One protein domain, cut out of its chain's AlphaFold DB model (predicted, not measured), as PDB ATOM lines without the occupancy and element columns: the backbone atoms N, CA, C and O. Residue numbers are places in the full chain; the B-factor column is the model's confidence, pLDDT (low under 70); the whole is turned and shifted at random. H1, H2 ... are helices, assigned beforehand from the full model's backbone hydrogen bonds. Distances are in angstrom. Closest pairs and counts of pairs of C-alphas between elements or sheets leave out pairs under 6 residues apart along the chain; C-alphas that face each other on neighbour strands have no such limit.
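AT A GLANCE: This is residues 503 to 543 of the 653 residues of an uncharacterized protein of Hyaloperonospora arabidopsidis (strain Emoy2) (UniProt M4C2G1). Two separate helices, H1 and H2, are joined by a long looping link and set crosswise like the two arms of a loose L, with the link, residues 520 to 530, at the open corner. H1 makes much of the length, and H2 runs off in another direction without folding back on it. The printed part has 41 residues with two named helices in the order H1, H2 and no named strand; its class is all helix. It is only just extended, close to loose, with a radius of gyration of the C-alphas of 13.6 A, and the C-alphas span 37 by 22 by 15 A.

HOW THE PARTS SIT: H1, residues 503 to 519, and H2, residues 531 to 543, are apart, with no C-alpha of the one within 8 A of the other. Residues 503 to 516, which belong to H1, stand free, with no C-alpha 8 or more residues away along the chain within 10 A. Residues 518 to 524 and residues 526 to 543, of which 531 to 543 belong to H2, stand free by the same distance. In both helices every O i to N i+4 pair is within hydrogen-bond range.

IN THESE COORDINATES: H1 begins at Glu 503, C-alpha (155.159, 207.271, 199.160), and ends at Arg 519, C-alpha (132.110, 200.389, 196.136); its 17 residues measure 24.2 A from first to last C-alpha. In the link after it, residues 522 to 524 are a short helical run without a name. H2 has 13 residues, Phe 531 to Glu 543, and measures 18.6 A; it ends at C-alpha 543, (127.019, 208.899, 175.874).

THE WHOLE: The outline is elongated, and the two C-alphas farthest apart, those of Glu 503 and Lys 542, are 38.0 A from each other. The printed part has no cut. The link from H1 to H2, 11 residues, is long. The mean pLDDT of the printed part is 82.0, with 92 for H1 and 77 for H2, and residues 526 to 531 are under 70.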
ATOM      1  N   GLU A 503     155.874 206.764 200.333       86.62
ATOM      2  CA  GLU A 503     155.159 207.271 199.160       86.62
ATOM      3  C   GLU A 503     154.380 206.160 198.436       86.62
ATOM      4  O   GLU A 503     153.237 206.362 198.023       86.62
ATOM      5  N   GLN A 504     154.932 204.944 198.378       89.69
ATOM      6  CA  GLN A 504     154.213 203.777 197.867       89.69
ATOM      7  C   GLN A 504     153.012 203.421 198.758       89.69
ATOM      8  O   GLN A 504     151.926 203.149 198.245       89.69
ATOM      9  N   LYS A 505     153.163 203.482 200.091       93.31
ATOM     10  CA  LYS A 505     152.049 203.277 201.033       93.31
ATOM     11  C   LYS A 505     150.978 204.360 200.895       93.31
ATOM     12  O   LYS A 505     149.795 204.033 200.947       93.31
ATOM     13  N   ALA A 506     151.368 205.615 200.688       93.38
ATOM     14  CA  ALA A 506     150.438 206.713 200.444       93.38
ATOM     15  C   ALA A 506     149.684 206.528 199.115       93.38
ATOM     16  O   ALA A 506     148.464 206.698 199.067       93.38
ATOM     17  N   ALA A 507     150.374 206.100 198.056       91.94
ATOM     18  CA  ALA A 507     149.759 205.790 196.769       91.94
ATOM     19  C   ALA A 507     148.780 204.606 196.864       91.94
ATOM     20  O   ALA A 507     147.683 204.661 196.298       91.94
ATOM     21  N   ASP A 508     149.137 203.561 197.613       93.94
ATOM     22  CA  ASP A 508     148.273 202.405 197.854       93.94
ATOM     23  C   ASP A 508     147.067 202.771 198.727       93.94
ATOM     24  O   ASP A 508     145.952 202.330 198.444       93.94
ATOM     25  N   LEU A 509     147.241 203.626 199.741       96.06
ATOM     26  CA  LEU A 509     146.139 204.161 200.542       96.06
ATOM     27  C   LEU A 509     145.190 205.001 199.678       96.06
ATOM     28  O   LEU A 509     143.984 204.776 199.703       96.06
ATOM     29  N   ALA A 510     145.712 205.900 198.842       94.44
ATOM     30  CA  ALA A 510     144.905 206.701 197.922       94.44
ATOM     31  C   ALA A 510     144.175 205.839 196.876       94.44
ATOM     32  O   ALA A 510     143.078 206.179 196.422       94.44
ATOM     33  N   ARG A 511     144.764 204.709 196.469       94.88
ATOM     34  CA  ARG A 511     144.095 203.719 195.617       94.88
ATOM     35  C   ARG A 511     142.965 203.017 196.372       94.88
ATOM     36  O   ARG A 511     141.864 202.944 195.839       94.88
ATOM     37  N   LYS A 512     143.208 202.586 197.614       97.12
ATOM     38  CA  LYS A 512     142.197 201.957 198.480       97.12
ATOM     39  C   LYS A 512     141.036 202.890 198.801       97.12
ATOM     40  O   LYS A 512     139.899 202.448 198.733       97.12
ATOM     41  N   ILE A 513     141.294 204.167 199.087       93.75
ATOM     42  CA  ILE A 513     140.244 205.166 199.342       93.75
ATOM     43  C   ILE A 513     139.372 205.346 198.095       93.75
ATOM     44  O   ILE A 513     138.150 205.284 198.191       93.75
ATOM     45  N   ARG A 514     139.977 205.485 196.906       92.81
ATOM     46  CA  ARG A 514     139.218 205.572 195.645       92.81
ATOM     47  C   ARG A 514     138.411 204.310 195.357       92.81
ATOM     48  O   ARG A 514     137.282 204.403 194.888       92.81
ATOM     49  N   GLU A 515     138.970 203.134 195.622       94.06
ATOM     50  CA  GLU A 515     138.259 201.871 195.435       94.06
ATOM     51  C   GLU A 515     137.101 201.711 196.427       94.06
ATOM     52  O   GLU A 515     136.009 201.334 196.017       94.06
ATOM     53  N   ALA A 516     137.311 202.049 197.700       92.88
ATOM     54  CA  ALA A 516     136.269 202.044 198.721       92.88
ATOM     55  C   ALA A 516     135.133 203.006 198.349       92.88
ATOM     56  O   ALA A 516     133.976 202.599 198.342       92.88
ATOM     57  N   HIS A 517     135.463 204.225 197.916       89.12
ATOM     58  CA  HIS A 517     134.476 205.189 197.427       89.12
ATOM     59  C   HIS A 517     133.700 204.656 196.214       89.12
ATOM     60  O   HIS A 517     132.493 204.844 196.102       89.12
ATOM     61  N   ASN A 518     134.369 203.918 195.325       86.56
ATOM     62  CA  ASN A 518     133.724 203.311 194.165       86.56
ATOM     63  C   ASN A 518     132.796 202.133 194.505       86.56
ATOM     64  O   ASN A 518     131.913 201.833 193.701       86.56
ATOM     65  N   ARG A 519     132.982 201.474 195.655       91.88
ATOM     66  CA  ARG A 519     132.110 200.389 196.136       91.88
ATOM     67  C   ARG A 519     130.840 200.901 196.802       91.88
ATOM     68  O   ARG A 519     129.846 200.186 196.781       91.88
ATOM     69  N   VAL A 520     130.866 202.112 197.361       87.12
ATOM     70  CA  VAL A 520     129.656 202.761 197.872       87.12
ATOM     71  C   VAL A 520     128.733 203.022 196.674       87.12
ATOM     72  O   VAL A 520     129.174 203.692 195.721       87.12
ATOM     73  N   PRO A 521     127.502 202.472 196.667       85.12
ATOM     74  CA  PRO A 521     126.531 202.764 195.622       85.12
ATOM     75  C   PRO A 521     126.335 204.272 195.515       85.12
ATOM     76  O   PRO A 521     126.470 205.002 196.497       85.12
ATOM     77  N   VAL A 522     126.078 204.757 194.303       74.69
ATOM     78  CA  VAL A 522     126.039 206.201 194.025       74.69
ATOM     79  C   VAL A 522     124.964 206.893 194.873       74.69
ATOM     80  O   VAL A 522     125.131 208.047 195.242       74.69
ATOM     81  N   GLU A 523     123.916 206.161 195.244       79.88
ATOM     82  CA  GLU A 523     122.813 206.577 196.107       79.88
ATOM     83  C   GLU A 523     123.240 206.888 197.552       79.88
ATOM     84  O   GLU A 523     122.563 207.658 198.224       79.88
ATOM     85  N   PHE A 524     124.361 206.334 198.021       78.00
ATOM     86  CA  PHE A 524     124.881 206.511 199.385       78.00
ATOM     87  C   PHE A 524     126.179 207.318 199.432       78.00
ATOM     88  O   PHE A 524     126.798 207.447 200.486       78.00
ATOM     89  N   ARG A 525     126.634 207.850 198.294       84.38
ATOM     90  CA  ARG A 525     127.716 208.831 198.308       84.38
ATOM     91  C   ARG A 525     127.106 210.140 198.783       84.38
ATOM     92  O   ARG A 525     126.250 210.688 198.098       84.38
ATOM     93  N   ASP A 526     127.585 210.655 199.915       65.19
ATOM     94  CA  ASP A 526     127.199 211.970 200.464       65.19
ATOM     95  C   ASP A 526     127.418 213.133 199.469       65.19
ATOM     96  O   ASP A 526     126.962 214.254 199.680       65.19
ATOM     97  N   GLU A 527     128.045 212.854 198.324       58.50
ATOM     98  CA  GLU A 527     128.083 213.668 197.109       58.50
ATOM     99  C   GLU A 527     126.717 213.806 196.395       58.50
ATOM    100  O   GLU A 527     126.674 213.995 195.175       58.50
ATOM    101  N   HIS A 528     125.594 213.824 197.123       52.12
ATOM    102  CA  HIS A 528     124.319 214.398 196.659       52.12
ATOM    103  C   HIS A 528     124.441 215.927 196.523       52.12
ATOM    104  O   HIS A 528     123.683 216.715 197.082       52.12
ATOM    105  N   MET A 529     125.438 216.365 195.758       59.47
ATOM    106  CA  MET A 529     125.706 217.742 195.399       59.47
ATOM    107  C   MET A 529     125.042 218.023 194.055       59.47
ATOM    108  O   MET A 529     125.604 217.803 192.986       59.47
ATOM    109  N   SER A 530     123.845 218.595 194.144       67.75
ATOM    110  CA  SER A 530     123.070 219.221 193.070       67.75
ATOM    111  C   SER A 530     122.427 218.288 192.032       67.75
ATOM    112  O   SER A 530     123.045 217.425 191.413       67.75
ATOM    113  N   PHE A 531     121.159 218.579 191.741       69.81
ATOM    114  CA  PHE A 531     120.399 218.031 190.613       69.81
ATOM    115  C   PHE A 531     121.150 218.148 189.265       69.81
ATOM    116  O   PHE A 531     120.980 217.319 188.370       69.81
ATOM    117  N   ALA A 532     122.037 219.143 189.135       72.12
ATOM    118  CA  ALA A 532     122.894 219.333 187.968       72.12
ATOM    119  C   ALA A 532     123.934 218.209 187.794       72.12
ATOM    120  O   ALA A 532     124.131 217.738 186.672       72.12
ATOM    121  N   ALA A 533     124.540 217.715 188.880       72.75
ATOM    122  CA  ALA A 533     125.485 216.598 188.822       72.75
ATOM    123  C   ALA A 533     124.788 215.285 188.427       72.75
ATOM    124  O   ALA A 533     125.309 214.524 187.611       72.75
ATOM    125  N   LEU A 534     123.563 215.064 188.914       75.69
ATOM    126  CA  LEU A 534     122.710 213.941 188.506       75.69
ATOM    127  C   LEU A 534     122.397 213.974 187.001       75.69
ATOM    128  O   LEU A 534     122.532 212.954 186.318       75.69
ATOM    129  N   MET A 535     122.048 215.144 186.456       80.62
ATOM    130  CA  MET A 535     121.829 215.320 185.015       80.62
ATOM    131  C   MET A 535     123.105 215.082 184.194       80.62
ATOM    132  O   MET A 535     123.050 214.447 183.137       80.62
ATOM    133  N   GLU A 536     124.267 215.529 184.676       78.88
ATOM    134  CA  GLU A 536     125.546 215.317 183.991       78.88
ATOM    135  C   GLU A 536     125.970 213.839 183.998       78.88
ATOM    136  O   GLU A 536     126.421 213.317 182.974       78.88
ATOM    137  N   ILE A 537     125.757 213.125 185.107       77.94
ATOM    138  CA  ILE A 537     126.001 211.679 185.205       77.94
ATOM    139  C   ILE A 537     125.068 210.914 184.262       77.94
ATOM    140  O   ILE A 537     125.522 210.020 183.543       77.94
ATOM    141  N   GLN A 538     123.784 211.276 184.190       78.12
ATOM    142  CA  GLN A 538     122.851 210.661 183.242       78.12
ATOM    143  C   GLN A 538     123.253 210.924 181.783       78.12
ATOM    144  O   GLN A 538     123.204 210.004 180.960       78.12
ATOM    145  N   LYS A 539     123.722 212.137 181.463       83.56
ATOM    146  CA  LYS A 539     124.244 212.481 180.132       83.56
ATOM    147  C   LYS A 539     125.472 211.638 179.779       83.56
ATOM    148  O   LYS A 539     125.480 211.007 178.722       83.56
ATOM    149  N   LYS A 540     126.451 211.531 180.685       76.88
ATOM    150  CA  LYS A 540     127.649 210.686 180.506       76.88
ATOM    151  C   LYS A 540     127.298 209.204 180.386       76.88
ATOM    152  O   LYS A 540     127.890 208.497 179.576       76.88
ATOM    153  N   ARG A 541     126.298 208.716 181.128       77.62
ATOM    154  CA  ARG A 541     125.812 207.330 181.018       77.62
ATOM    155  C   ARG A 541     125.168 207.066 179.656       77.62
ATOM    156  O   ARG A 541     125.400 206.007 179.080       77.62
ATOM    157  N   LYS A 542     124.408 208.024 179.112       79.12
ATOM    158  CA  LYS A 542     123.811 207.935 177.768       79.12
ATOM    159  C   LYS A 542     124.880 207.951 176.670       79.12
ATOM    160  O   LYS A 542     124.806 207.149 175.742       79.12
ATOM    161  N   GLU A 543     125.895 208.797 176.812       73.62
ATOM    162  CA  GLU A 543     127.019 208.899 175.874       73.62
ATOM    163  C   GLU A 543     127.915 207.649 175.897       73.62
ATOM    164  O   GLU A 543     128.232 207.084 174.851       73.62
TER     165      GLU A 543